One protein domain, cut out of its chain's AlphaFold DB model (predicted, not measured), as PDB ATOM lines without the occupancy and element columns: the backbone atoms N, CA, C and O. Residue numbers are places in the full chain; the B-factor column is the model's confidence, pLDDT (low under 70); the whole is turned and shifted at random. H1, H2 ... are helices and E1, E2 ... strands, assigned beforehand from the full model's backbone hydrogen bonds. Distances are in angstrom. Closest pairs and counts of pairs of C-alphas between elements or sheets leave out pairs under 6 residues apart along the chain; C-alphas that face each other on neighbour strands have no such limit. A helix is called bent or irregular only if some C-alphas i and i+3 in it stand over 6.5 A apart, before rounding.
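Overview. This is residues 217 to 271 of the 339 residues of the protein "Zinc finger, C2H2 type" of Ancylostoma caninum (UniProt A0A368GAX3). A small flat domain in which a two-stranded hairpin, E1 and E2, has one helix, H2, packed over it, mainly over E2 and running much the same way as that strand. The short irregular helix H1 leads straight into E1 and stands about perpendicular to H2, while a long stretch with no named element, residues 217 to 229, comes before it; residues 225 to 230 stick out. The printed part has 55 residues, with two named helices and two named strands in the order H1, E1, E2, H2; the sheet is E1 - E2, antiparallel. The class is mixed, helices and strands, with under half of the residues, 27 of the 55, in named elements. The whole is compact, with a radius of gyration of the C-alphas of 10.8 A, and spans 31 by 26 by 13 A.

Arrangement. Strands E1, residues 237 to 240, and E2, residues 243 to 246, form a hairpin with 144 degrees between their directions. The C-alphas of Lys 239 and Phe 244, which face each other, are 4.5 A apart. N 238 and O 245 are within hydrogen-bond range at 3.0 A, as are N 240 and O 243 at 2.9 A. Residues 244 to 245 of E2 also pair, antiparallel, with residues 252 to 253, a stretch too short to be named. Between E2 and H2, residues 256 to 267, the closest C-alphas are those of Phe 244 and Tyr 256, 5.9 A apart. From E1 to H2 the closest are those of Ile 237 and Val 259, 7.1 A apart. H1, residues 230 to 236, touches H2 about perpendicular, at 77 degrees, meeting residues 260 to 264 of H2 alone; their closest C-alphas, of Asn 233 and Ser 260, are 5.9 A apart. In H2 every O i to N i+4 pair is within hydrogen-bond range; in H1 0 of 3 are, beside 2 of 4 O i to N i+3 pairs.

Along the chain. The printed part begins at Leu 217, C-alpha (162.769, 124.751, 108.125). H1 begins at C-alpha 230, (149.377, 107.605, 94.140), and is 13.2 A long; it is irregular, with C-alphas 230 and 233 7.8 A apart. E1 is 9.5 A long and E2 10.3 A. H2 is 15.5 A long and ends at C-alpha 267, (158.179, 119.282, 100.803).

Size, cuts and confidence. The two C-alphas farthest apart, those of Glu 241 and Pro 271, are 31.5 A apart. The printed part has no cut. The links H1 to E1 and E1 to E2 are tight, E2 to H2 is short, and none is long. The mean pLDDT of the printed part is 82.5; residues 217 to 220 and 223 to 231 are under 70.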
ATOM      1  N   LEU A 217     162.284 126.140 108.245       48.19
ATOM      2  CA  LEU A 217     162.769 124.751 108.125       48.19
ATOM      3  C   LEU A 217     162.069 123.905 107.023       48.19
ATOM      4  O   LEU A 217     161.960 122.684 107.144       48.19
ATOM      5  N   GLY A 218     161.522 124.541 105.978       50.59
ATOM      6  CA  GLY A 218     160.596 123.917 105.016       50.59
ATOM      7  C   GLY A 218     160.966 124.037 103.535       50.59
ATOM      8  O   GLY A 218     160.154 123.679 102.682       50.59
ATOM      9  N   ASP A 219     162.134 124.575 103.194       56.16
ATOM     10  CA  ASP A 219     162.418 125.027 101.819       56.16
ATOM     11  C   ASP A 219     163.045 123.949 100.911       56.16
ATOM     12  O   ASP A 219     163.425 124.213  99.770       56.16
ATOM     13  N   VAL A 220     163.061 122.693 101.372       62.41
ATOM     14  CA  VAL A 220     163.428 121.516 100.570       62.41
ATOM     15  C   VAL A 220     162.259 121.120  99.659       62.41
ATOM     16  O   VAL A 220     161.424 120.283 100.005       62.41
ATOM     17  N   ILE A 221     162.197 121.723  98.470       73.12
ATOM     18  CA  ILE A 221     161.216 121.369  97.434       73.12
ATOM     19  C   ILE A 221     161.710 120.138  96.656       73.12
ATOM     20  O   ILE A 221     162.591 120.227  95.802       73.12
ATOM     21  N   ILE A 222     161.113 118.979  96.930       73.88
ATOM     22  CA  ILE A 222     161.317 117.737  96.179       73.88
ATOM     23  C   ILE A 222     160.680 117.861  94.782       73.88
ATOM     24  O   ILE A 222     159.459 118.038  94.694       73.88
ATOM     25  N   PRO A 223     161.435 117.626  93.690       66.12
ATOM     26  CA  PRO A 223     160.890 117.596  92.336       66.12
ATOM     27  C   PRO A 223     159.705 116.630  92.153       66.12
ATOM     28  O   PRO A 223     159.700 115.480  92.615       66.12
ATOM     29  N   SER A 224     158.681 117.088  91.434       59.81
ATOM     30  CA  SER A 224     157.558 116.264  90.985       59.81
ATOM     31  C   SER A 224     157.873 115.625  89.632       59.81
ATOM     32  O   SER A 224     157.954 116.316  88.622       59.81
ATOM     33  N   THR A 225     158.010 114.300  89.596       60.88
ATOM     34  CA  THR A 225     158.030 113.528  88.348       60.88
ATOM     35  C   THR A 225     156.643 112.948  88.089       60.88
ATOM     36  O   THR A 225     156.148 112.117  88.851       60.88
ATOM     37  N   ASP A 226     155.997 113.356  86.994       58.06
ATOM     38  CA  ASP A 226     154.582 113.018  86.775       58.06
ATOM     39  C   ASP A 226     154.296 111.556  86.416       58.06
ATOM     40  O   ASP A 226     153.143 111.130  86.400       58.06
ATOM     41  N   LYS A 227     155.350 110.762  86.213       59.44
ATOM     42  CA  LYS A 227     155.281 109.327  85.910       59.44
ATOM     43  C   LYS A 227     154.916 108.455  87.121       59.44
ATOM     44  O   LYS A 227     154.498 107.317  86.945       59.44
ATOM     45  N   GLU A 228     155.078 108.952  88.349       60.78
ATOM     46  CA  GLU A 228     154.705 108.208  89.560       60.78
ATOM     47  C   GLU A 228     153.201 108.363  89.863       60.78
ATOM     48  O   GLU A 228     152.649 109.458  89.758       60.78
ATOM     49  N   GLY A 229     152.525 107.287  90.281       59.69
ATOM     50  CA  GLY A 229     151.108 107.322  90.681       59.69
ATOM     51  C   GLY A 229     150.875 107.788  92.129       59.69
ATOM     52  O   GLY A 229     151.714 108.447  92.740       59.69
ATOM     53  N   TRP A 230     149.755 107.360  92.729       52.56
ATOM     54  CA  TRP A 230     149.377 107.605  94.140       52.56
ATOM     55  C   TRP A 230     150.512 107.335  95.158       52.56
ATOM     56  O   TRP A 230     150.590 107.964  96.212       52.56
ATOM     57  N   CYS A 231     151.445 106.439  94.828       65.19
ATOM     58  CA  CYS A 231     152.598 106.083  95.655       65.19
ATOM     59  C   CYS A 231     153.748 107.122  95.691       65.19
ATOM     60  O   CYS A 231     154.718 106.870  96.408       65.19
ATOM     61  N   ARG A 232     153.649 108.280  95.002       77.25
ATOM     62  CA  ARG A 232     154.657 109.381  94.937       77.25
ATOM     63  C   ARG A 232     155.379 109.709  96.250       77.25
ATOM     64  O   ARG A 232     156.534 110.137  96.220       77.25
ATOM     65  N   ASN A 233     154.711 109.573  97.395       84.69
ATOM     66  CA  ASN A 233     155.256 109.964  98.698       84.69
ATOM     67  C   ASN A 233     155.914 108.820  99.485       84.69
ATOM     68  O   ASN A 233     156.621 109.107 100.446       84.69
ATOM     69  N   LYS A 234     155.754 107.549  99.081       85.69
ATOM     70  CA  LYS A 234     156.257 106.385  99.842       85.69
ATOM     71  C   LYS A 234     157.767 106.467 100.111       85.69
ATOM     72  O   LYS A 234     158.202 106.152 101.207       85.69
ATOM     73  N   LYS A 235     158.553 106.958  99.146       87.12
ATOM     74  CA  LYS A 235     160.017 107.131  99.260       87.12
ATOM     75  C   LYS A 235     160.476 108.238 100.227       87.12
ATOM     76  O   LYS A 235     161.666 108.343 100.490       87.12
ATOM     77  N   TYR A 236     159.553 109.038 100.767       88.56
ATOM     78  CA  TYR A 236     159.820 110.061 101.792       88.56
ATOM     79  C   TYR A 236     159.111 109.757 103.120       88.56
ATOM     80  O   TYR A 236     159.021 110.634 103.983       88.56
ATOM     81  N   ILE A 237     158.581 108.538 103.268       91.75
ATOM     82  CA  ILE A 237     157.827 108.083 104.434       91.75
ATOM     83  C   ILE A 237     158.427 106.770 104.933       91.75
ATOM     84  O   ILE A 237     158.245 105.722 104.314       91.75
ATOM     85  N   GLU A 238     159.083 106.818 106.084       93.94
ATOM     86  CA  GLU A 238     159.508 105.622 106.809       93.94
ATOM     87  C   GLU A 238     158.423 105.182 107.803       93.94
ATOM     88  O   GLU A 238     157.634 105.999 108.289       93.94
ATOM     89  N   LYS A 239     158.358 103.881 108.103       94.19
ATOM     90  CA  LYS A 239     157.529 103.341 109.186       94.19
ATOM     91  C   LYS A 239     158.415 103.122 110.410       94.19
ATOM     92  O   LYS A 239     159.348 102.331 110.356       94.19
ATOM     93  N   THR A 240     158.065 103.763 111.515       92.81
ATOM     94  CA  THR A 240     158.761 103.686 112.807       92.81
ATOM     95  C   THR A 240     157.817 103.065 113.840       92.81
ATOM     96  O   THR A 240     156.604 103.032 113.634       92.81
ATOM     97  N   GLU A 241     158.319 102.599 114.982       91.12
ATOM     98  CA  GLU A 241     157.473 102.044 116.057       91.12
ATOM     99  C   GLU A 241     156.411 103.047 116.547       91.12
ATOM    100  O   GLU A 241     155.261 102.682 116.784       91.12
ATOM    101  N   ALA A 242     156.761 104.338 116.586       90.19
ATOM    102  CA  ALA A 242     155.865 105.440 116.942       90.19
ATOM    103  C   ALA A 242     154.916 105.911 115.808       90.19
ATOM    104  O   ALA A 242     154.154 106.860 116.006       90.19
ATOM    105  N   GLY A 243     154.946 105.295 114.616       94.75
ATOM    106  CA  GLY A 243     154.063 105.640 113.494       94.75
ATOM    107  C   GLY A 243     154.781 105.743 112.146       94.75
ATOM    108  O   GLY A 243     155.368 104.780 111.662       94.75
ATOM    109  N   PHE A 244     154.687 106.904 111.498       95.94
ATOM    110  CA  PHE A 244     155.257 107.146 110.171       95.94
ATOM    111  C   PHE A 244     156.052 108.457 110.152       95.94
ATOM    112  O   PHE A 244     155.488 109.521 110.422       95.94
ATOM    113  N   MET A 245     157.343 108.393 109.832       94.81
ATOM    114  CA  MET A 245     158.261 109.534 109.828       94.81
ATOM    115  C   MET A 245     158.380 110.151 108.431       94.81
ATOM    116  O   MET A 245     158.499 109.439 107.436       94.81
ATOM    117  N   CYS A 246     158.383 111.483 108.347       94.06
ATOM    118  CA  CYS A 246     158.783 112.191 107.133       94.06
ATOM    119  C   CYS A 246     160.311 112.238 107.029       94.06
ATOM    120  O   CYS A 246     160.956 112.871 107.861       94.06
ATOM    121  N   MET A 247     160.893 111.663 105.976       93.06
ATOM    122  CA  MET A 247     162.355 111.612 105.809       93.06
ATOM    123  C   MET A 247     163.012 112.976 105.543       93.06
ATOM    124  O   MET A 247     164.227 113.096 105.659       93.06
ATOM    125  N   VAL A 248     162.229 114.011 105.216       89.81
ATOM    126  CA  VAL A 248     162.740 115.366 104.932       89.81
ATOM    127  C   VAL A 248     162.938 116.181 106.214       89.81
ATOM    128  O   VAL A 248     163.972 116.810 106.396       89.81
ATOM    129  N   CYS A 249     161.957 116.157 107.124       92.56
ATOM    130  CA  CYS A 249     161.938 116.984 108.342       92.56
ATOM    131  C   CYS A 249     161.931 116.179 109.655       92.56
ATOM    132  O   CYS A 249     161.790 116.759 110.730       92.56
ATOM    133  N   LYS A 250     161.997 114.844 109.572       93.00
ATOM    134  CA  LYS A 250     161.972 113.872 110.682       93.00
ATOM    135  C   LYS A 250     160.728 113.911 111.591       93.00
ATOM    136  O   LYS A 250     160.677 113.203 112.593       93.00
ATOM    137  N   LYS A 251     159.677 114.666 111.236       93.06
ATOM    138  CA  LYS A 251     158.405 114.689 111.987       93.06
ATOM    139  C   LYS A 251     157.652 113.361 111.846       93.06
ATOM    140  O   LYS A 251     157.462 112.869 110.732       93.06
ATOM    141  N   ILE A 252     157.209 112.805 112.976       93.44
ATOM    142  CA  ILE A 252     156.481 111.531 113.071       93.44
ATOM    143  C   ILE A 252     154.971 111.788 113.165       93.44
ATOM    144  O   ILE A 252     154.519 112.677 113.883       93.44
ATOM    145  N   TYR A 253     154.183 110.979 112.459       95.56
ATOM    146  CA  TYR A 253     152.723 111.025 112.444       95.56
ATOM    147  C   TYR A 253     152.140 109.636 112.717       95.56
ATOM    148  O   TYR A 253     152.511 108.663 112.067       95.56
ATOM    149  N   GLY A 254     151.129 109.540 113.584       95.94
ATOM    150  CA  GLY A 254     150.452 108.269 113.889       95.94
ATOM    151  C   GLY A 254     149.625 107.655 112.741       95.94
ATOM    152  O   GLY A 254     148.936 106.663 112.956       95.94
ATOM    153  N   ARG A 255     149.627 108.241 111.531       94.75
ATOM    154  CA  ARG A 255     148.920 107.726 110.340       94.75
ATOM    155  C   ARG A 255     149.678 108.060 109.053       94.75
ATOM    156  O   ARG A 255     150.042 109.217 108.843       94.75
ATOM    157  N   TYR A 256     149.778 107.090 108.139       92.81
ATOM    158  CA  TYR A 256     150.402 107.255 106.819       92.81
ATOM    159  C   TYR A 256     149.822 108.436 106.019       92.81
ATOM    160  O   TYR A 256     150.560 109.243 105.457       92.81
ATOM    161  N   ASN A 257     148.494 108.598 106.013       93.06
ATOM    162  CA  ASN A 257     147.845 109.677 105.261       93.06
ATOM    163  C   ASN A 257     148.279 111.066 105.759       93.06
ATOM    164  O   ASN A 257     148.470 111.969 104.952       93.06
ATOM    165  N   SER A 258     148.479 111.239 107.071       93.62
ATOM    166  CA  SER A 258     148.889 112.518 107.664       93.62
ATOM    167  C   SER A 258     150.300 112.922 107.237       93.62
ATOM    168  O   SER A 258     150.499 114.062 106.820       93.62
ATOM    169  N   VAL A 259     151.258 111.986 107.260       93.75
ATOM    170  CA  VAL A 259     152.618 112.260 106.774       93.75
ATOM    171  C   VAL A 259     152.662 112.421 105.250       93.75
ATOM    172  O   VAL A 259     153.390 113.274 104.753       93.75
ATOM    173  N   SER A 260     151.824 111.700 104.499       91.88
ATOM    174  CA  SER A 260     151.712 111.879 103.046       91.88
ATOM    175  C   SER A 260     151.185 113.270 102.675       91.88
ATOM    176  O   SER A 260     151.783 113.941 101.834       91.88
ATOM    177  N   TYR A 261     150.135 113.766 103.342       91.00
ATOM    178  CA  TYR A 261     149.687 115.150 103.152       91.00
ATOM    179  C   TYR A 261     150.758 116.168 103.569       91.00
ATOM    180  O   TYR A 261     150.928 117.170 102.879       91.00
ATOM    181  N   HIS A 262     151.519 115.905 104.639       91.88
ATOM    182  CA  HIS A 262     152.638 116.762 105.035       91.88
ATOM    183  C   HIS A 262     153.739 116.824 103.958       91.88
ATOM    184  O   HIS A 262     154.133 117.921 103.569       91.88
ATOM    185  N   VAL A 263     154.182 115.685 103.412       90.31
ATOM    186  CA  VAL A 263     155.170 115.651 102.314       90.31
ATOM    187  C   VAL A 263     154.678 116.439 101.101       90.31
ATOM    188  O   VAL A 263     155.434 117.243 100.561       90.31
ATOM    189  N   THR A 264     153.410 116.290 100.705       89.00
ATOM    190  CA  THR A 264     152.852 117.064  99.585       89.00
ATOM    191  C   THR A 264     152.840 118.574  99.863       89.00
ATOM    192  O   THR A 264     153.295 119.348  99.027       89.00
ATOM    193  N   ILE A 265     152.339 119.006 101.025       88.62
ATOM    194  CA  ILE A 265     152.104 120.430 101.334       88.62
ATOM    195  C   ILE A 265     153.400 121.185 101.670       88.62
ATOM    196  O   ILE A 265     153.526 122.356 101.319       88.62
ATOM    197  N   TYR A 266     154.354 120.545 102.351       88.06
ATOM    198  CA  TYR A 266     155.549 121.225 102.868       88.06
ATOM    199  C   TYR A 266     156.838 120.882 102.116       88.06
ATOM    200  O   TYR A 266     157.738 121.710 102.118       88.06
ATOM    201  N   HIS A 267     156.926 119.733 101.434       86.94
ATOM    202  CA  HIS A 267     158.179 119.282 100.803       86.94
ATOM    203  C   HIS A 267     158.061 118.964  99.310       86.94
ATOM    204  O   HIS A 267     159.027 118.503  98.720       86.94
ATOM    205  N   ARG A 268     156.905 119.177  98.667       84.06
ATOM    206  CA  ARG A 268     156.739 119.003  97.208       84.06
ATOM    207  C   ARG A 268     156.135 120.227  96.539       84.06
ATOM    208  O   ARG A 268     156.646 120.681  95.521       84.06
ATOM    209  N   ASN A 269     155.042 120.747  97.086       85.31
ATOM    210  CA  ASN A 269     154.380 121.906  96.508       85.31
ATOM    211  C   ASN A 269     155.144 123.191  96.889       85.31
ATOM    212  O   ASN A 269     155.443 123.381  98.072       85.31
ATOM    213  N   PRO A 270     155.434 124.095  95.935       84.88
ATOM    214  CA  PRO A 270     156.007 125.398  96.254       84.88
ATOM    215  C   PRO A 270     155.010 126.250  97.065       84.88
ATOM    216  O   PRO A 270     153.795 126.086  96.905       84.88
ATOM    217  N   PRO A 271     155.484 127.192  97.906       88.19
ATOM    218  CA  PRO A 271     154.610 128.119  98.621       88.19
ATOM    219  C   PRO A 271     153.703 128.918  97.675       88.19
ATOM    220  O   PRO A 271     154.158 129.561  96.729       88.19
TER     221      PRO A 271